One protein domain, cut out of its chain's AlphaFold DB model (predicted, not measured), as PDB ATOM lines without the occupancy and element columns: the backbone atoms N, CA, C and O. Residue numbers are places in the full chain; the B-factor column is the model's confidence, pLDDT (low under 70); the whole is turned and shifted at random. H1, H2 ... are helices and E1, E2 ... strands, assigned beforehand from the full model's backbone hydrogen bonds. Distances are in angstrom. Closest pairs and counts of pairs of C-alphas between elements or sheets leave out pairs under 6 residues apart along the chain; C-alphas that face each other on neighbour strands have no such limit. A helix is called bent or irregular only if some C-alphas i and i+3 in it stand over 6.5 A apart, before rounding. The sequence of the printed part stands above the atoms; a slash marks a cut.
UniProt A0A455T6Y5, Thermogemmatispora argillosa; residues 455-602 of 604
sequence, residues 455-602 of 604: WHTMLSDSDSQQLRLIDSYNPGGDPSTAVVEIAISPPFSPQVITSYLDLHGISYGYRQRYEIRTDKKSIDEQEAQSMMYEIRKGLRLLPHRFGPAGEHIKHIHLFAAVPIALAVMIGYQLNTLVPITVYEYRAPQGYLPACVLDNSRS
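Overview. This is residues 455 to 602 of the 604 residues of a protein of Thermogemmatispora argillosa (UniProt A0A455T6Y5). Look first for one twisted sheet of six strands with helices on both faces: the long helix H2 runs along one face, over E3 and E2, and the shorter H1 is on the other. H3 packs on H2 at a steep tilt, the E5 and E6 hairpin makes one end of the sheet, and the very short H4 follows E6 at the end of the printed part. The printed part has 148 residues, with six named strands and four named helices in the order E1, E2, H1, E3, H2, E4, H3, E5, E6, H4. The sheet is mixed, in the order E1, E3, E2, E4, E5, E6, and the class is mixed, helices and strands. The whole is compact, with a radius of gyration of the C-alphas of 15.1 A, and rounded, spanning 40 by 36 by 29 A.

Arrangement. Begin with the inner strands E2, residues 481 to 487, and E4, residues 555 to 561, which are parallel neighbours at 12 degrees; find N 484 and O 557 there, 2.8 A apart. On the other side of E2 is E3, residues 510 to 516, parallel to it at 8 degrees, with N 485 and O 512 2.8 A apart. The edge strand E1, residues 467 to 473, is antiparallel to E3 at 163 degrees, with N 470 and O 513 2.8 A apart. The other neighbour of E4 is E5, residues 580 to 586, parallel to E4 at 34 degrees, with N 558 and O 581 2.8 A apart. E5 forms a hairpin with the other edge strand, E6, residues 590 to 597, antiparallel at 149 degrees, with N 584 and O 592 2.9 A apart. From edge to edge the strands' lines turn by 91 degrees. Now find H2, residues 525 to 544, on one face at a height over the sheet of 9.1 A, running along the strands at 9 degrees to E3 on the local plane; the closest C-alphas of H2 and E3 are those of Ile 535 and Tyr 514, 7.5 A apart. H1, residues 494 to 503, is on the opposite face at a height over the sheet of 8.4 A, over none of the strands but only just: 2 of its C-alphas fall on E4 and 2 on E6. Its closest C-alpha to E6 is that of Tyr 500, 7.0 A from that of Tyr 591. These are three layers, helices on both faces of a sheet. H3, residues 564 to 572, touches residues 528 to 536 of H2 at a steep tilt of 44 degrees, the same way, the closest C-alphas being those of Ile 570 and Met 532, 5.2 A apart; H3 is not on the sheet, but only just, with 4 pairs of C-alphas within 10 A. H4, residues 599 to 602, touches no helix and is not on the sheet. Two strand-helix-strand units, parallel neighbour strands with a helix between them along the chain, are E2, H1, E3 and E4, H3, E5; E3, H2, E4 is a split one, with E2 between its strands. These three crossovers are right-handed. Every O i to N i+4 pair is within hydrogen-bond range in H1 and H3, and 14 of 16 are in H2; H4 is too short for such a pair.

Along the chain. Find C-alpha 467 at (401.648, 193.228, 289.301), where E1 begins; from first to last C-alpha E1 is 19.3 A long, E2 19.8 A, E3 20.2 A, E4 20.0 A, E5 19.2 A and E6 20.6 A. H2 starts at C-alpha 525, (401.789, 207.002, 294.603), and runs 29.9 A; it is irregular, only just, with C-alphas 540 and 543 6.8 A apart. H1 is 14.3 A long and H3 12.4 A. H4 ends at C-alpha 602, (396.909, 213.035, 269.976).

Size, cuts and confidence. The two C-alphas farthest apart, those of Ser 522 and Ala 549, are 43.4 A from each other. The printed part has no cut, and none of the links is long. Residues 455 to 466, before E1, hold no named element. The mean pLDDT of the printed part is 87.3; it is under 70 at residues 460 to 463, 490 to 491, 521, 547 to 549, 576 to 577 and 601 to 602.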
ATOM      1  N   TRP A 455     398.850 212.265 292.859       92.38
ATOM      2  CA  TRP A 455     399.753 211.299 292.234       92.38
ATOM      3  C   TRP A 455     400.398 211.909 290.998       92.38
ATOM      4  O   TRP A 455     399.698 212.439 290.134       92.38
ATOM      5  N   HIS A 456     401.717 211.815 290.891       93.12
ATOM      6  CA  HIS A 456     402.482 212.403 289.806       93.12
ATOM      7  C   HIS A 456     402.889 211.353 288.777       93.12
ATOM      8  O   HIS A 456     403.244 210.221 289.108       93.12
ATOM      9  N   THR A 457     402.904 211.755 287.505       89.94
ATOM     10  CA  THR A 457     403.355 210.899 286.394       89.94
ATOM     11  C   THR A 457     404.879 210.783 286.261       89.94
ATOM     12  O   THR A 457     405.361 210.073 285.376       89.94
ATOM     13  N   MET A 458     405.645 211.471 287.114       80.62
ATOM     14  CA  MET A 458     407.107 211.380 287.152       80.62
ATOM     15  C   MET A 458     407.520 210.022 287.723       80.62
ATOM     16  O   MET A 458     407.097 209.665 288.812       80.62
ATOM     17  N   LEU A 459     408.333 209.263 286.988       70.38
ATOM     18  CA  LEU A 459     408.814 207.960 287.447       70.38
ATOM     19  C   LEU A 459     409.757 208.125 288.647       70.38
ATOM     20  O   LEU A 459     410.633 208.990 288.634       70.38
ATOM     21  N   SER A 460     409.590 207.265 289.650       65.38
ATOM     22  CA  SER A 460     410.601 206.987 290.671       65.38
ATOM     23  C   SER A 460     411.395 205.731 290.284       65.38
ATOM     24  O   SER A 460     410.879 204.872 289.569       65.38
ATOM     25  N   ASP A 461     412.634 205.599 290.774       59.38
ATOM     26  CA  ASP A 461     413.536 204.451 290.529       59.38
ATOM     27  C   ASP A 461     413.096 203.158 291.258       59.38
ATOM     28  O   ASP A 461     413.906 202.347 291.708       59.38
ATOM     29  N   SER A 462     411.789 202.963 291.435       62.28
ATOM     30  CA  SER A 462     411.234 201.836 292.172       62.28
ATOM     31  C   SER A 462     411.188 200.582 291.295       62.28
ATOM     32  O   SER A 462     410.273 200.404 290.495       62.28
ATOM     33  N   ASP A 463     412.131 199.662 291.501       61.66
ATOM     34  CA  ASP A 463     412.170 198.331 290.864       61.66
ATOM     35  C   ASP A 463     411.156 197.325 291.466       61.66
ATOM     36  O   ASP A 463     411.250 196.106 291.284       61.66
ATOM     37  N   SER A 464     410.160 197.806 292.216       75.69
ATOM     38  CA  SER A 464     409.177 196.945 292.871       75.69
ATOM     39  C   SER A 464     408.171 196.375 291.867       75.69
ATOM     40  O   SER A 464     407.417 197.129 291.260       75.69
ATOM     41  N   GLN A 465     408.105 195.048 291.744       81.56
ATOM     42  CA  GLN A 465     407.070 194.365 290.960       81.56
ATOM     43  C   GLN A 465     405.761 194.258 291.749       81.56
ATOM     44  O   GLN A 465     405.619 193.384 292.614       81.56
ATOM     45  N   GLN A 466     404.800 195.110 291.412       88.25
ATOM     46  CA  GLN A 466     403.486 195.195 292.042       88.25
ATOM     47  C   GLN A 466     402.446 194.296 291.368       88.25
ATOM     48  O   GLN A 466     401.476 193.887 292.016       88.25
ATOM     49  N   LEU A 467     402.634 193.966 290.085       91.19
ATOM     50  CA  LEU A 467     401.648 193.228 289.301       91.19
ATOM     51  C   LEU A 467     402.119 191.810 288.964       91.19
ATOM     52  O   LEU A 467     403.289 191.522 288.712       91.19
ATOM     53  N   ARG A 468     401.162 190.887 288.951       92.06
ATOM     54  CA  ARG A 468     401.290 189.568 288.348       92.06
ATOM     55  C   ARG A 468     400.722 189.653 286.939       92.06
ATOM     56  O   ARG A 468     399.527 189.875 286.767       92.06
ATOM     57  N   LEU A 469     401.577 189.442 285.942       92.81
ATOM     58  CA  LEU A 469     401.157 189.291 284.554       92.81
ATOM     59  C   LEU A 469     400.796 187.825 284.278       92.81
ATOM     60  O   LEU A 469     401.633 186.934 284.422       92.81
ATOM     61  N   ILE A 470     399.556 187.590 283.864       93.12
ATOM     62  CA  ILE A 470     399.079 186.331 283.297       93.12
ATOM     63  C   ILE A 470     398.903 186.567 281.803       93.12
ATOM     64  O   ILE A 470     398.105 187.401 281.387       93.12
ATOM     65  N   ASP A 471     399.666 185.843 281.000       92.50
ATOM     66  CA  ASP A 471     399.732 186.027 279.557       92.50
ATOM     67  C   ASP A 471     399.374 184.708 278.875       92.50
ATOM     68  O   ASP A 471     399.902 183.655 279.244       92.50
ATOM     69  N   SER A 472     398.447 184.746 277.924       91.50
ATOM     70  CA  SER A 472     398.000 183.562 277.202       91.50
ATOM     71  C   SER A 472     397.790 183.835 275.717       91.50
ATOM     72  O   SER A 472     397.460 184.943 275.286       91.50
ATOM     73  N   TYR A 473     398.004 182.783 274.930       91.12
ATOM     74  CA  TYR A 473     397.779 182.761 273.493       91.12
ATOM     75  C   TYR A 473     396.662 181.763 273.181       91.12
ATOM     76  O   TYR A 473     396.682 180.640 273.687       91.12
ATOM     77  N   ASN A 474     395.694 182.175 272.365       90.62
ATOM     78  CA  ASN A 474     394.604 181.342 271.877       90.62
ATOM     79  C   ASN A 474     394.827 181.043 270.384       90.62
ATOM     80  O   ASN A 474     394.516 181.890 269.546       90.62
ATOM     81  N   PRO A 475     395.323 179.843 270.025       86.69
ATOM     82  CA  PRO A 475     395.592 179.486 268.634       86.69
ATOM     83  C   PRO A 475     394.359 179.495 267.725       86.69
ATOM     84  O   PRO A 475     394.515 179.610 266.514       86.69
ATOM     85  N   GLY A 476     393.154 179.342 268.287       88.31
ATOM     86  CA  GLY A 476     391.895 179.385 267.539       88.31
ATOM     87  C   GLY A 476     391.275 180.781 267.435       88.31
ATOM     88  O   GLY A 476     390.195 180.916 266.864       88.31
ATOM     89  N   GLY A 477     391.908 181.796 268.023       91.25
ATOM     90  CA  GLY A 477     391.429 183.173 268.008       91.25
ATOM     91  C   GLY A 477     392.051 184.024 266.901       91.25
ATOM     92  O   GLY A 477     392.989 183.605 266.229       91.25
ATOM     93  N   ASP A 478     391.539 185.242 266.721       92.75
ATOM     94  CA  ASP A 478     392.066 186.205 265.748       92.75
ATOM     95  C   ASP A 478     393.442 186.753 266.186       92.75
ATOM     96  O   ASP A 478     393.509 187.537 267.141       92.75
ATOM     97  N   PRO A 479     394.549 186.415 265.491       91.00
ATOM     98  CA  PRO A 479     395.893 186.861 265.864       91.00
ATOM     99  C   PRO A 479     396.080 188.381 265.747       91.00
ATOM    100  O   PRO A 479     397.027 188.926 266.312       91.00
ATOM    101  N   SER A 480     395.182 189.086 265.049       92.56
ATOM    102  CA  SER A 480     395.216 190.544 264.927       92.56
ATOM    103  C   SER A 480     394.519 191.286 266.076       92.56
ATOM    104  O   SER A 480     394.613 192.514 266.159       92.56
ATOM    105  N   THR A 481     393.899 190.561 267.009       94.56
ATOM    106  CA  THR A 481     393.157 191.129 268.137       94.56
ATOM    107  C   THR A 481     393.742 190.666 269.472       94.56
ATOM    108  O   THR A 481     393.988 189.477 269.695       94.56
ATOM    109  N   ALA A 482     393.952 191.615 270.387       95.50
ATOM    110  CA  ALA A 482     394.399 191.340 271.749       95.50
ATOM    111  C   ALA A 482     393.385 191.821 272.794       95.50
ATOM    112  O   ALA A 482     392.733 192.849 272.624       95.50
ATOM    113  N   VAL A 483     393.300 191.105 273.913       96.62
ATOM    114  CA  VAL A 483     392.520 191.487 275.094       96.62
ATOM    115  C   VAL A 483     393.474 191.811 276.235       96.62
ATOM    116  O   VAL A 483     394.374 191.032 276.549       96.62
ATOM    117  N   VAL A 484     393.275 192.958 276.874       96.12
ATOM    118  CA  VAL A 484     394.038 193.384 278.045       96.12
ATOM    119  C   VAL A 484     393.092 193.630 279.208       96.12
ATOM    120  O   VAL A 484     392.090 194.330 279.085       96.12
ATOM    121  N   GLU A 485     393.443 193.067 280.356       96.25
ATOM    122  CA  GLU A 485     392.690 193.140 281.598       96.25
ATOM    123  C   GLU A 485     393.563 193.728 282.703       96.25
ATOM    124  O   GLU A 485     394.637 193.203 282.985       96.25
ATOM    125  N   ILE A 486     393.108 194.799 283.350       94.81
ATOM    126  CA  ILE A 486     393.818 195.425 284.471       94.81
ATOM    127  C   ILE A 486     392.930 195.338 285.710       94.81
ATOM    128  O   ILE A 486     391.953 196.073 285.840       94.81
ATOM    129  N   ALA A 487     393.266 194.414 286.605       90.94
ATOM    130  CA  ALA A 487     392.472 194.002 287.756       90.94
ATOM    131  C   ALA A 487     393.156 194.423 289.063       90.94
ATOM    132  O   ALA A 487     393.802 193.622 289.739       90.94
ATOM    133  N   ILE A 488     393.049 195.709 289.395       87.44
ATOM    134  CA  ILE A 488     393.738 196.301 290.549       87.44
ATOM    135  C   ILE A 488     392.756 196.616 291.682       87.44
ATOM    136  O   ILE A 488     393.102 196.499 292.853       87.44
ATOM    137  N   SER A 489     391.518 196.988 291.357       82.75
ATOM    138  CA  SER A 489     390.472 197.298 292.334       82.75
ATOM    139  C   SER A 489     389.313 196.296 292.252       82.75
ATOM    140  O   SER A 489     388.823 196.027 291.155       82.75
ATOM    141  N   PRO A 490     388.833 195.748 293.385       69.50
ATOM    142  CA  PRO A 490     387.632 194.919 293.405       69.50
ATOM    143  C   PRO A 490     386.341 195.760 293.295       69.50
ATOM    144  O   PRO A 490     386.331 196.923 293.703       69.50
ATOM    145  N   PRO A 491     385.224 195.167 292.822       66.25
ATOM    146  CA  PRO A 491     385.112 193.802 292.308       66.25
ATOM    147  C   PRO A 491     385.577 193.697 290.846       66.25
ATOM    148  O   PRO A 491     385.104 194.425 289.978       66.25
ATOM    149  N   PHE A 492     386.455 192.733 290.563       79.06
ATOM    150  CA  PHE A 492     386.857 192.354 289.208       79.06
ATOM    151  C   PHE A 492     386.596 190.857 289.019       79.06
ATOM    152  O   PHE A 492     387.063 190.048 289.818       79.06
ATOM    153  N   SER A 493     385.846 190.480 287.981       84.06
ATOM    154  CA  SER A 493     385.587 189.075 287.649       84.06
ATOM    155  C   SER A 493     386.014 188.775 286.211       84.06
ATOM    156  O   SER A 493     385.362 189.238 285.270       84.06
ATOM    157  N   PRO A 494     387.059 187.949 286.017       85.50
ATOM    158  CA  PRO A 494     387.459 187.452 284.702       85.50
ATOM    159  C   PRO A 494     386.340 186.773 283.910       85.50
ATOM    160  O   PRO A 494     386.340 186.794 282.680       85.50
ATOM    161  N   GLN A 495     385.399 186.139 284.612       88.75
ATOM    162  CA  GLN A 495     384.293 185.404 283.999       88.75
ATOM    163  C   GLN A 495     383.333 186.361 283.298       88.75
ATOM    164  O   GLN A 495     382.912 186.077 282.187       88.75
ATOM    165  N   VAL A 496     383.068 187.529 283.893       90.31
ATOM    166  CA  VAL A 496     382.207 188.558 283.290       90.31
ATOM    167  C   VAL A 496     382.786 189.058 281.964       90.31
ATOM    168  O   VAL A 496     382.041 189.270 281.013       90.31
ATOM    169  N   ILE A 497     384.111 189.207 281.882       92.44
ATOM    170  CA  ILE A 497     384.792 189.622 280.648       92.44
ATOM    171  C   ILE A 497     384.728 188.511 279.605       92.44
ATOM    172  O   ILE A 497     384.374 188.779 278.465       92.44
ATOM    173  N   THR A 498     385.015 187.264 279.986       93.06
ATOM    174  CA  THR A 498     384.908 186.124 279.062       93.06
ATOM    175  C   THR A 498     383.486 186.004 278.500       93.06
ATOM    176  O   THR A 498     383.327 185.975 277.286       93.06
ATOM    177  N   SER A 499     382.454 186.079 279.349       92.44
ATOM    178  CA  SER A 499     381.055 186.068 278.903       92.44
ATOM    179  C   SER A 499     380.720 187.227 277.961       92.44
ATOM    180  O   SER A 499     379.952 187.044 277.022       92.44
ATOM    181  N   TYR A 500     381.284 188.418 278.193       94.31
ATOM    182  CA  TYR A 500     381.112 189.563 277.299       94.31
ATOM    183  C   TYR A 500     381.743 189.310 275.924       94.31
ATOM    184  O   TYR A 500     381.097 189.529 274.901       94.31
ATOM    185  N   LEU A 501     382.992 188.832 275.896       95.19
ATOM    186  CA  LEU A 501     383.709 188.533 274.655       95.19
ATOM    187  C   LEU A 501     382.957 187.483 273.826       95.19
ATOM    188  O   LEU A 501     382.763 187.692 272.630       95.19
ATOM    189  N   ASP A 502     382.464 186.421 274.470       93.81
ATOM    190  CA  ASP A 502     381.698 185.354 273.817       93.81
ATOM    191  C   ASP A 502     380.354 185.868 273.277       93.81
ATOM    192  O   ASP A 502     380.020 185.637 272.114       93.81
ATOM    193  N   LEU A 503     379.600 186.621 274.090       94.38
ATOM    194  CA  LEU A 503     378.298 187.184 273.706       94.38
ATOM    195  C   LEU A 503     378.402 188.126 272.499       94.38
ATOM    196  O   LEU A 503     377.500 188.164 271.664       94.38
ATOM    197  N   HIS A 504     379.492 188.890 272.415       94.56
ATOM    198  CA  HIS A 504     379.732 189.854 271.343       94.56
ATOM    199  C   HIS A 504     380.592 189.301 270.196       94.56
ATOM    200  O   HIS A 504     380.909 190.050 269.273       94.56
ATOM    201  N   GLY A 505     380.957 188.014 270.228       94.56
ATOM    202  CA  GLY A 505     381.732 187.363 269.168       94.56
ATOM    203  C   GLY A 505     383.137 187.942 268.973       94.56
ATOM    204  O   GLY A 505     383.661 187.921 267.860       94.56
ATOM    205  N   ILE A 506     383.748 188.486 270.029       95.56
ATOM    206  CA  ILE A 506     385.090 189.075 269.970       95.56
ATOM    207  C   ILE A 506     386.123 187.946 270.044       95.56
ATOM    208  O   ILE A 506     386.450 187.443 271.119       95.56
ATOM    209  N   SER A 507     386.649 187.560 268.883       95.25
ATOM    210  CA  SER A 507     387.755 186.606 268.767       95.25
ATOM    211  C   SER A 507     389.096 187.299 269.024       95.25
ATOM    212  O   SER A 507     389.318 188.410 268.552       95.25
ATOM    213  N   TYR A 508     390.001 186.658 269.767       95.12
ATOM    214  CA  TYR A 508     391.309 187.221 270.118       95.12
ATOM    215  C   TYR A 508     392.386 186.139 270.179       95.12
ATOM    216  O   TYR A 508     392.163 185.061 270.730       95.12
ATOM    217  N   GLY A 509     393.567 186.447 269.653       93.19
ATOM    218  CA  GLY A 509     394.737 185.576 269.692       93.19
ATOM    219  C   GLY A 509     395.560 185.766 270.961       93.19
ATOM    220  O   GLY A 509     396.138 184.808 271.462       93.19
ATOM    221  N   TYR A 510     395.578 186.972 271.534       94.00
ATOM    222  CA  TYR A 510     396.398 187.297 272.708       94.00
ATOM    223  C   TYR A 510     395.552 187.813 273.867       94.00
ATOM    224  O   TYR A 510     394.674 188.649 273.667       94.00
ATOM    225  N   ARG A 511     395.852 187.368 275.090       94.56
ATOM    226  CA  ARG A 511     395.210 187.866 276.311       94.56
ATOM    227  C   ARG A 511     396.243 188.118 277.400       94.56
ATOM    228  O   ARG A 511     396.948 187.204 277.811       94.56
ATOM    229  N   GLN A 512     396.305 189.354 277.882       94.62
ATOM    230  CA  GLN A 512     397.124 189.741 279.029       94.62
ATOM    231  C   GLN A 512     396.237 190.189 280.179       94.62
ATOM    232  O   GLN A 512     395.362 191.033 280.001       94.62
ATOM    233  N   ARG A 513     396.501 189.674 281.375       94.56
ATOM    234  CA  ARG A 513     395.862 190.116 282.609       94.56
ATOM    235  C   ARG A 513     396.906 190.550 283.622       94.56
ATOM    236  O   ARG A 513     397.831 189.802 283.922       94.56
ATOM    237  N   TYR A 514     396.711 191.740 284.168       94.19
ATOM    238  CA  TYR A 514     397.499 192.311 285.246       94.19
ATOM    239  C   TYR A 514     396.684 192.242 286.534       94.19
ATOM    240  O   TYR A 514     395.631 192.871 286.629       94.19
ATOM    241  N   GLU A 515     397.164 191.484 287.513       91.50
ATOM    242  CA  GLU A 515     396.546 191.348 288.837       91.50
ATOM    243  C   GLU A 515     397.476 191.933 289.901       91.50
ATOM    244  O   GLU A 515     398.695 191.771 289.817       91.50
ATOM    245  N   ILE A 516     396.927 192.605 290.911       89.19
ATOM    246  CA  ILE A 516     397.731 193.083 292.040       89.19
ATOM    247  C   ILE A 516     398.309 191.891 292.826       89.19
ATOM    248  O   ILE A 516     397.612 190.920 293.107       89.19
ATOM    249  N   ARG A 517     399.605 191.936 293.165       84.94
ATOM    250  CA  ARG A 517     400.279 190.865 293.933       84.94
ATOM    251  C   ARG A 517     399.948 190.865 295.422       84.94
ATOM    252  O   ARG A 517     400.262 189.902 296.113       84.94
ATOM    253  N   THR A 518     399.402 191.968 295.917       75.50
ATOM    254  CA  THR A 518     399.177 192.232 297.335       75.50
ATOM    255  C   THR A 518     397.689 192.335 297.636       75.50
ATOM    256  O   THR A 518     396.935 192.907 296.854       75.50
ATOM    257  N   ASP A 519     397.284 191.856 298.811       71.81
ATOM    258  CA  ASP A 519     395.915 191.986 299.326       71.81
ATOM    259  C   ASP A 519     395.629 193.387 299.909       71.81
ATOM    260  O   ASP A 519     394.588 193.625 300.533       71.81
ATOM    261  N   LYS A 520     396.566 194.337 299.752       71.69
ATOM    262  CA  LYS A 520     396.382 195.725 300.187       71.69
ATOM    263  C   LYS A 520     395.137 196.329 299.533       71.69
ATOM    264  O   LYS A 520     394.959 196.302 298.320       71.69
ATOM    265  N   LYS A 521     394.301 196.960 300.364       69.88
ATOM    266  CA  LYS A 521     393.077 197.658 299.932       69.88
ATOM    267  C   LYS A 521     393.329 199.060 299.367       69.88
ATOM    268  O   LYS A 521     392.435 199.629 298.751       69.88
ATOM    269  N   SER A 522     394.507 199.631 299.612       78.69
ATOM    270  CA  SER A 522     394.886 200.976 299.176       78.69
ATOM    271  C   SER A 522     396.242 200.948 298.494       78.69
ATOM    272  O   SER A 522     397.125 200.214 298.931       78.69
ATOM    273  N   ILE A 523     396.385 201.790 297.478       85.69
ATOM    274  CA  ILE A 523     397.591 201.941 296.666       85.69
ATOM    275  C   ILE A 523     398.152 203.334 296.943       85.69
ATOM    276  O   ILE A 523     397.377 204.294 297.009       85.69
ATOM    277  N   ASP A 524     399.461 203.445 297.145       87.69
ATOM    278  CA  ASP A 524     400.146 204.736 297.233       87.69
ATOM    279  C   ASP A 524     400.686 205.214 295.870       87.69
ATOM    280  O   ASP A 524     400.530 204.562 294.839       87.69
ATOM    281  N   GLU A 525     401.275 206.409 295.841       89.06
ATOM    282  CA  GLU A 525     401.789 207.002 294.603       89.06
ATOM    283  C   GLU A 525     402.935 206.185 293.978       89.06
ATOM    284  O   GLU A 525     402.957 205.993 292.761       89.06
ATOM    285  N   GLN A 526     403.869 205.679 294.786       88.75
ATOM    286  CA  GLN A 526     405.036 204.938 294.299       88.75
ATOM    287  C   GLN A 526     404.624 203.564 293.750       88.75
ATOM    288  O   GLN A 526     405.107 203.124 292.699       88.75
ATOM    289  N   GLU A 527     403.682 202.903 294.422       89.38
ATOM    290  CA  GLU A 527     403.047 201.677 293.947       89.38
ATOM    291  C   GLU A 527     402.314 201.931 292.618       89.38
ATOM    292  O   GLU A 527     402.518 201.187 291.656       89.38
ATOM    293  N   ALA A 528     401.536 203.016 292.509       91.00
ATOM    294  CA  ALA A 528     400.839 203.389 291.275       91.00
ATOM    295  C   ALA A 528     401.806 203.675 290.108       91.00
ATOM    296  O   ALA A 528     401.555 203.239 288.981       91.00
ATOM    297  N   GLN A 529     402.928 204.356 290.362       91.06
ATOM    298  CA  GLN A 529     403.981 204.591 289.364       91.06
ATOM    299  C   GLN A 529     404.612 203.280 288.877       91.06
ATOM    300  O   GLN A 529     404.796 203.098 287.670       91.06
ATOM    301  N   SER A 530     404.884 202.350 289.795       90.44
ATOM    302  CA  SER A 530     405.436 201.028 289.468       90.44
ATOM    303  C   SER A 530     404.455 200.222 288.603       90.44
ATOM    304  O   SER A 530     404.811 199.750 287.523       90.44
ATOM    305  N   MET A 531     403.176 200.171 289.003       92.00
ATOM    306  CA  MET A 531     402.104 199.515 288.241       92.00
ATOM    307  C   MET A 531     401.948 200.110 286.835       92.00
ATOM    308  O   MET A 531     401.866 199.375 285.849       92.00
ATOM    309  N   MET A 532     401.938 201.443 286.721       92.38
ATOM    310  CA  MET A 532     401.886 202.154 285.441       92.38
ATOM    311  C   MET A 532     403.044 201.732 284.523       92.38
ATOM    312  O   MET A 532     402.821 201.478 283.337       92.38
ATOM    313  N   TYR A 533     404.270 201.645 285.049       89.38
ATOM    314  CA  TYR A 533     405.448 201.249 284.276       89.38
ATOM    315  C   TYR A 533     405.386 199.787 283.810       89.38
ATOM    316  O   TYR A 533     405.667 199.497 282.643       89.38
ATOM    317  N   GLU A 534     404.962 198.869 284.681       90.75
ATOM    318  CA  GLU A 534     404.773 197.454 284.341       90.75
ATOM    319  C   GLU A 534     403.747 197.273 283.210       90.75
ATOM    320  O   GLU A 534     404.022 196.591 282.216       90.75
ATOM    321  N   ILE A 535     402.599 197.951 283.313       92.06
ATOM    322  CA  ILE A 535     401.541 197.924 282.293       92.06
ATOM    323  C   ILE A 535     402.039 198.547 280.985       92.06
ATOM    324  O   ILE A 535     401.857 197.959 279.916       92.06
ATOM    325  N   ARG A 536     402.730 199.698 281.043       89.19
ATOM    326  CA  ARG A 536     403.350 200.345 279.871       89.19
ATOM    327  C   ARG A 536     404.263 199.373 279.130       89.19
ATOM    328  O   ARG A 536     404.185 199.272 277.904       89.19
ATOM    329  N   LYS A 537     405.140 198.674 279.856       87.44
ATOM    330  CA  LYS A 537     406.110 197.740 279.272       87.44
ATOM    331  C   LYS A 537     405.405 196.618 278.517       87.44
ATOM    332  O   LYS A 537     405.773 196.342 277.376       87.44
ATOM    333  N   GLY A 538     404.385 196.002 279.110       87.25
ATOM    334  CA  GLY A 538     403.658 194.919 278.450       87.25
ATOM    335  C   GLY A 538     402.806 195.393 277.269       87.25
ATOM    336  O   GLY A 538     402.902 194.809 276.188       87.25
ATOM    337  N   LEU A 539     402.087 196.514 277.409       87.69
ATOM    338  CA  LEU A 539     401.308 197.113 276.317       87.69
ATOM    339  C   LEU A 539     402.176 197.531 275.124       87.69
ATOM    340  O   LEU A 539     401.762 197.373 273.979       87.69
ATOM    341  N   ARG A 540     403.395 198.032 275.363       84.69
ATOM    342  CA  ARG A 540     404.336 198.398 274.292       84.69
ATOM    343  C   ARG A 540     404.831 197.186 273.505       84.69
ATOM    344  O   ARG A 540     405.099 197.310 272.316       84.69
ATOM    345  N   LEU A 541     404.977 196.034 274.155       84.62
ATOM    346  CA  LEU A 541     405.478 194.816 273.518       84.62
ATOM    347  C   LEU A 541     404.391 194.054 272.751       84.62
ATOM    348  O   LEU A 541     404.727 193.298 271.843       84.62
ATOM    349  N   LEU A 542     403.111 194.256 273.083       84.69
ATOM    350  CA  LEU A 542     401.990 193.563 272.443       84.69
ATOM    351  C   LEU A 542     401.956 193.735 270.912       84.69
ATOM    352  O   LEU A 542     401.959 192.714 270.234       84.69
ATOM    353  N   PRO A 543     402.013 194.952 270.328       81.69
ATOM    354  CA  PRO A 543     401.980 195.125 268.870       81.69
ATOM    355  C   PRO A 543     403.130 194.453 268.108       81.69
ATOM    356  O   PRO A 543     403.031 194.261 266.901       81.69
ATOM    357  N   HIS A 544     404.225 194.115 268.794       80.62
ATOM    358  CA  HIS A 544     405.385 193.439 268.209       80.62
ATOM    359  C   HIS A 544     405.296 191.911 268.287       80.62
ATOM    360  O   HIS A 544     406.227 191.225 267.868       80.62
ATOM    361  N   ARG A 545     404.214 191.364 268.849       79.44
ATOM    362  CA  ARG A 545     403.966 189.924 268.826       79.44
ATOM    363  C   ARG A 545     403.421 189.518 267.467       79.44
ATOM    364  O   ARG A 545     402.593 190.219 266.891       79.44
ATOM    365  N   PHE A 546     403.899 188.372 266.996       71.94
ATOM    366  CA  PHE A 546     403.525 187.807 265.709       71.94
ATOM    367  C   PHE A 546     402.685 186.559 265.907       71.94
ATOM    368  O   PHE A 546     403.050 185.682 266.703       71.94
ATOM    369  N   GLY A 547     401.586 186.489 265.158       65.38
ATOM    370  CA  GLY A 547     400.827 185.262 264.991       65.38
ATOM    371  C   GLY A 547     401.673 184.171 264.316       65.38
ATOM    372  O   GLY A 547     402.723 184.463 263.736       65.38
ATOM    373  N   PRO A 548     401.222 182.906 264.337       63.75
ATOM    374  CA  PRO A 548     401.898 181.786 263.684       63.75
ATOM    375  C   PRO A 548     402.137 182.005 262.184       63.75
ATOM    376  O   PRO A 548     403.081 181.442 261.636       63.75
ATOM    377  N   ALA A 549     401.309 182.828 261.532       67.81
ATOM    378  CA  ALA A 549     401.422 183.196 260.123       67.81
ATOM    379  C   ALA A 549     401.985 184.620 259.906       67.81
ATOM    380  O   ALA A 549     401.972 185.139 258.791       67.81
ATOM    381  N   GLY A 550     402.563 185.234 260.947       74.69
ATOM    382  CA  GLY A 550     403.245 186.527 260.865       74.69
ATOM    383  C   GLY A 550     402.328 187.750 260.966       74.69
ATOM    384  O   GLY A 550     402.786 188.869 260.729       74.69
ATOM    385  N   GLU A 551     401.051 187.580 261.320       79.12
ATOM    386  CA  GLU A 551     400.137 188.701 261.536       79.12
ATOM    387  C   GLU A 551     400.528 189.523 262.770       79.12
ATOM    388  O   GLU A 551     400.934 188.979 263.796       79.12
ATOM    389  N   HIS A 552     400.372 190.844 262.672       86.38
ATOM    390  CA  HIS A 552     400.543 191.770 263.788       86.38
ATOM    391  C   HIS A 552     399.194 192.082 264.435       86.38
ATOM    392  O   HIS A 552     398.162 192.135 263.758       86.38
ATOM    393  N   ILE A 553     399.222 192.375 265.736       90.69
ATOM    394  CA  ILE A 553     398.064 192.932 266.435       90.69
ATOM    395  C   ILE A 553     397.713 194.282 265.799       90.69
ATOM    396  O   ILE A 553     398.580 195.136 265.617       90.69
ATOM    397  N   LYS A 554     396.437 194.464 265.461       91.94
ATOM    398  CA  LYS A 554     395.846 195.675 264.875       91.94
ATOM    399  C   LYS A 554     394.876 196.369 265.824       91.94
ATOM    400  O   LYS A 554     394.598 197.549 265.627       91.94
ATOM    401  N   HIS A 555     394.366 195.662 266.833       93.94
ATOM    402  CA  HIS A 555     393.407 196.208 267.785       93.94
ATOM    403  C   HIS A 555     393.561 195.601 269.182       93.94
ATOM    404  O   HIS A 555     393.906 194.426 269.330       93.94
ATOM    405  N   ILE A 556     393.288 196.404 270.213       95.69
ATOM    406  CA  ILE A 556     393.311 195.968 271.613       95.69
ATOM    407  C   ILE A 556     391.968 196.290 272.277       95.69
ATOM    408  O   ILE A 556     391.520 197.434 272.256       95.69
ATOM    409  N   HIS A 557     391.366 195.306 272.938       97.25
ATOM    410  CA  HIS A 557     390.233 195.496 273.843       97.25
ATOM    411  C   HIS A 557     390.740 195.611 275.282       97.25
ATOM    412  O   HIS A 557     391.327 194.665 275.805       97.25
ATOM    413  N   LEU A 558     390.532 196.762 275.922       96.75
ATOM    414  CA  LEU A 558     391.025 197.063 277.265       96.75
ATOM    415  C   LEU A 558     389.885 197.120 278.288       96.75
ATOM    416  O   LEU A 558     389.043 198.018 278.257       96.75
ATOM    417  N   PHE A 559     389.929 196.203 279.249       96.31
ATOM    418  CA  PHE A 559     389.045 196.152 280.409       96.31
ATOM    419  C   PHE A 559     389.846 196.525 281.656       96.31
ATOM    420  O   PHE A 559     390.875 195.913 281.942       96.31
ATOM    421  N   ALA A 560     389.393 197.523 282.411       94.75
ATOM    422  CA  ALA A 560     390.142 198.024 283.558       94.75
ATOM    423  C   ALA A 560     389.243 198.252 284.775       94.75
ATOM    424  O   ALA A 560     388.217 198.922 284.688       94.75
ATOM    425  N   ALA A 561     389.683 197.739 285.920       93.19
ATOM    426  CA  ALA A 561     389.185 198.068 287.245       93.19
ATOM    427  C   ALA A 561     390.358 198.631 288.054       93.19
ATOM    428  O   ALA A 561     391.141 197.894 288.660       93.19
ATOM    429  N   VAL A 562     390.517 199.951 287.989       92.38
ATOM    430  CA  VAL A 562     391.639 200.700 288.568       92.38
ATOM    431  C   VAL A 562     391.134 202.013 289.175       92.38
ATOM    432  O   VAL A 562     390.096 202.519 288.735       92.38
ATOM    433  N   PRO A 563     391.867 202.629 290.120       92.00
ATOM    434  CA  PRO A 563     391.607 204.009 290.512       92.00
ATOM    435  C   PRO A 563     391.721 204.947 289.303       92.00
ATOM    436  O   PRO A 563     392.615 204.785 288.470       92.00
ATOM    437  N   ILE A 564     390.854 205.962 289.217       92.25
ATOM    438  CA  ILE A 564     390.827 206.893 288.074       92.25
ATOM    439  C   ILE A 564     392.179 207.583 287.844       92.25
ATOM    440  O   ILE A 564     392.597 207.753 286.700       92.25
ATOM    441  N   ALA A 565     392.907 207.905 288.918       93.75
ATOM    442  CA  ALA A 565     394.243 208.484 288.828       93.75
ATOM    443  C   ALA A 565     395.239 207.537 288.137       93.75
ATOM    444  O   ALA A 565     395.993 207.971 287.266       93.75
ATOM    445  N   LEU A 566     395.175 206.231 288.423       94.25
ATOM    446  CA  LEU A 566     396.000 205.234 287.738       94.25
ATOM    447  C   LEU A 566     395.597 205.074 286.263       94.25
ATOM    448  O   LEU A 566     396.469 204.914 285.415       94.25
ATOM    449  N   ALA A 567     394.307 205.182 285.922       95.62
ATOM    450  CA  ALA A 567     393.866 205.183 284.522       95.62
ATOM    451  C   ALA A 567     394.475 206.353 283.725       95.62
ATOM    452  O   ALA A 567     394.945 206.153 282.602       95.62
ATOM    453  N   VAL A 568     394.531 207.555 284.318       96.25
ATOM    454  CA  VAL A 568     395.214 208.718 283.719       96.25
ATOM    455  C   VAL A 568     396.701 208.443 283.536       96.25
ATOM    456  O   VAL A 568     397.235 208.680 282.457       96.25
ATOM    457  N   MET A 569     397.367 207.902 284.558       95.38
ATOM    458  CA  MET A 569     398.793 207.571 284.510       95.38
ATOM    459  C   MET A 569     399.117 206.533 283.426       95.38
ATOM    460  O   MET A 569     400.059 206.715 282.656       95.38
ATOM    461  N   ILE A 570     398.314 205.470 283.303       94.81
ATOM    462  CA  ILE A 570     398.496 204.476 282.239       94.81
ATOM    463  C   ILE A 570     398.264 205.134 280.877       94.81
ATOM    464  O   ILE A 570     399.117 205.001 280.002       94.81
ATOM    465  N   GLY A 571     397.174 205.895 280.717       94.81
ATOM    466  CA  GLY A 571     396.883 206.671 279.508       94.81
ATOM    467  C   GLY A 571     398.043 207.581 279.088       94.81
ATOM    468  O   GLY A 571     398.412 207.614 277.917       94.81
ATOM    469  N   TYR A 572     398.667 208.257 280.054       94.31
ATOM    470  CA  TYR A 572     399.820 209.145 279.868       94.31
ATOM    471  C   TYR A 572     401.050 208.433 279.290       94.31
ATOM    472  O   TYR A 572     401.850 209.038 278.574       94.31
ATOM    473  N   GLN A 573     401.179 207.136 279.558       90.06
ATOM    474  CA  GLN A 573     402.270 206.298 279.074       90.06
ATOM    475  C   GLN A 573     401.915 205.491 277.812       90.06
ATOM    476  O   GLN A 573     402.768 204.764 277.289       90.06
ATOM    477  N   LEU A 574     400.682 205.601 277.297       87.75
ATOM    478  CA  LEU A 574     400.264 204.898 276.085       87.75
ATOM    479  C   LEU A 574     400.969 205.476 274.854       87.75
ATOM    480  O   LEU A 574     400.658 206.557 274.363       87.75
ATOM    481  N   ASN A 575     401.894 204.689 274.311       73.25
ATOM    482  CA  ASN A 575     402.572 204.946 273.039       73.25
ATOM    483  C   ASN A 575     402.291 203.833 272.010       73.25
ATOM    484  O   ASN A 575     403.071 203.621 271.085       73.25
ATOM    485  N   THR A 576     401.193 203.089 272.174       66.56
ATOM    486  CA  THR A 576     400.828 201.962 271.303       66.56
ATOM    487  C   THR A 576     400.407 202.439 269.914       66.56
ATOM    488  O   THR A 576     399.589 203.342 269.780       66.56
ATOM    489  N   LEU A 577     400.931 201.821 268.857       69.12
ATOM    490  CA  LEU A 577     400.627 202.210 267.470       69.12
ATOM    491  C   LEU A 577     399.231 201.778 266.993       69.12
ATOM    492  O   LEU A 577     398.817 202.164 265.905       69.12
ATOM    493  N   VAL A 578     398.520 200.978 267.791       88.75
ATOM    494  CA  VAL A 578     397.227 200.388 267.435       88.75
ATOM    495  C   VAL A 578     396.087 201.014 268.239       88.75
ATOM    496  O   VAL A 578     396.306 201.369 269.405       88.75
ATOM    497  N   PRO A 579     394.876 201.129 267.663       93.25
ATOM    498  CA  PRO A 579     393.701 201.575 268.397       93.25
ATOM    499  C   PRO A 579     393.363 200.647 269.571       93.25
ATOM    500  O   PRO A 579     393.421 199.421 269.445       93.25
ATOM    501  N   ILE A 580     392.971 201.242 270.699       95.12
ATOM    502  CA  ILE A 580     392.529 200.534 271.904       95.12
ATOM    503  C   ILE A 580     391.072 200.900 272.187       95.12
ATOM    504  O   ILE A 580     390.778 202.064 272.459       95.12
ATOM    505  N   THR A 581     390.163 199.928 272.183       96.50
ATOM    506  CA  THR A 581     388.800 200.125 272.696       96.50
ATOM    507  C   THR A 581     388.800 199.945 274.208       96.50
ATOM    508  O   THR A 581     389.161 198.878 274.701       96.50
ATOM    509  N   VAL A 582     388.385 200.971 274.948       96.88
ATOM    510  CA  VAL A 582     388.274 200.929 276.411       96.88
ATOM    511  C   VAL A 582     386.828 200.688 276.812       96.88
ATOM    512  O   VAL A 582     385.912 201.342 276.304       96.88
ATOM    513  N   TYR A 583     386.637 199.767 277.749       95.75
ATOM    514  CA  TYR A 583     385.326 199.363 278.238       95.75
ATOM    515  C   TYR A 583     385.025 199.960 279.616       95.75
ATOM    516  O   TYR A 583     385.891 199.988 280.488       95.75
ATOM    517  N   GLU A 584     383.780 200.390 279.821       93.62
ATOM    518  CA  GLU A 584     383.245 200.764 281.136       93.62
ATOM    519  C   GLU A 584     382.366 199.632 281.664       93.62
ATOM    520  O   GLU A 584     381.501 199.124 280.947       93.62
ATOM    521  N   TYR A 585     382.554 199.255 282.928       91.00
ATOM    522  CA  TYR A 585     381.656 198.322 283.605       91.00
ATOM    523  C   TYR A 585     380.452 199.056 284.200       91.00
ATOM    524  O   TYR A 585     380.605 199.974 285.008       91.00
ATOM    525  N   ARG A 586     379.239 198.610 283.868       86.81
ATOM    526  CA  ARG A 586     377.988 199.143 284.414       86.81
ATOM    527  C   ARG A 586     377.122 198.022 284.957       86.81
ATOM    528  O   ARG A 586     376.549 197.250 284.201       86.81
ATOM    529  N   ALA A 587     376.956 197.949 286.272       80.69
ATOM    530  CA  ALA A 587     375.972 197.043 286.854       80.69
ATOM    531  C   ALA A 587     374.537 197.543 286.558       80.69
ATOM    532  O   ALA A 587     374.292 198.745 286.678       80.69
ATOM    533  N   PRO A 588     373.581 196.665 286.190       83.19
ATOM    534  CA  PRO A 588     373.715 195.220 285.950       83.19
ATOM    535  C   PRO A 588     374.059 194.845 284.491       83.19
ATOM    536  O   PRO A 588     374.150 193.667 284.171       83.19
ATOM    537  N   GLN A 589     374.220 195.827 283.603       83.12
ATOM    538  CA  GLN A 589     374.386 195.670 282.149       83.12
ATOM    539  C   GLN A 589     375.688 194.960 281.727       83.12
ATOM    540  O   GLN A 589     375.746 194.405 280.636       83.12
ATOM    541  N   GLY A 590     376.719 194.960 282.573       88.56
ATOM    542  CA  GLY A 590     378.039 194.421 282.253       88.56
ATOM    543  C   GLY A 590     378.957 195.466 281.616       88.56
ATOM    544  O   GLY A 590     378.814 196.665 281.858       88.56
ATOM    545  N   TYR A 591     379.945 195.014 280.844       92.25
ATOM    546  CA  TYR A 591     380.862 195.911 280.140       92.25
ATOM    547  C   TYR A 591     380.221 196.498 278.883       92.25
ATOM    548  O   TYR A 591     379.495 195.813 278.170       92.25
ATOM    549  N   LEU A 592     380.523 197.760 278.590       93.25
ATOM    550  CA  LEU A 592     380.110 198.450 277.369       93.25
ATOM    551  C   LEU A 592     381.306 199.205 276.774       93.25
ATOM    552  O   LEU A 592     382.100 199.765 277.539       93.25
ATOM    553  N   PRO A 593     381.463 199.244 275.438       94.56
ATOM    554  CA  PRO A 593     382.513 200.036 274.810       94.56
ATOM    555  C   PRO A 593     382.246 201.519 275.080       94.56
ATOM    556  O   PRO A 593     381.144 202.011 274.838       94.56
ATOM    557  N   ALA A 594     383.245 202.226 275.606       94.31
ATOM    558  CA  ALA A 594     383.080 203.602 276.067       94.31
ATOM    559  C   ALA A 594     383.848 204.617 275.216       94.31
ATOM    560  O   ALA A 594     383.334 205.703 274.954       94.31
ATOM    561  N   CYS A 595     385.071 204.293 274.787       94.75
ATOM    562  CA  CYS A 595     385.838 205.122 273.860       94.75
ATOM    563  C   CYS A 595     386.902 204.305 273.115       94.75
ATOM    564  O   CYS A 595     387.305 203.229 273.559       94.75
ATOM    565  N   VAL A 596     387.375 204.846 271.990       95.19
ATOM    566  CA  VAL A 596     388.533 204.318 271.256       95.19
ATOM    567  C   VAL A 596     389.695 205.296 271.408       95.19
ATOM    568  O   VAL A 596     389.594 206.470 271.040       95.19
ATOM    569  N   LEU A 597     390.798 204.808 271.956       93.50
ATOM    570  CA  LEU A 597     392.066 205.511 272.064       93.50
ATOM    571  C   LEU A 597     392.872 205.245 270.796       93.50
ATOM    572  O   LEU A 597     393.193 204.100 270.494       93.50
ATOM    573  N   ASP A 598     393.213 206.298 270.065       88.75
ATOM    574  CA  ASP A 598     394.044 206.204 268.868       88.75
ATOM    575  C   ASP A 598     395.088 207.321 268.901       88.75
ATOM    576  O   ASP A 598     394.772 208.493 269.118       88.75
ATOM    577  N   ASN A 599     396.351 206.952 268.698       75.88
ATOM    578  CA  ASN A 599     397.473 207.875 268.735       75.88
ATOM    579  C   ASN A 599     397.388 208.959 267.656       75.88
ATOM    580  O   ASN A 599     397.870 210.069 267.903       75.88
ATOM    581  N   SER A 600     396.720 208.689 266.526       72.81
ATOM    582  CA  SER A 600     396.431 209.696 265.494       72.81
ATOM    583  C   SER A 600     395.683 210.914 266.063       72.81
ATOM    584  O   SER A 600     395.923 212.045 265.642       72.81
ATOM    585  N   ARG A 601     394.864 210.707 267.104       67.06
ATOM    586  CA  ARG A 601     394.024 211.728 267.756       67.06
ATOM    587  C   ARG A 601     394.802 212.647 268.705       67.06
ATOM    588  O   ARG A 601     394.276 213.669 269.132       67.06
ATOM    589  N   SER A 602     396.044 212.291 269.043       54.72
ATOM    590  CA  SER A 602     396.909 213.035 269.976       54.72
ATOM    591  C   SER A 602     398.013 213.854 269.291       54.72
ATOM    592  O   SER A 602     398.682 214.649 269.956       54.72
TER     593      SER A 602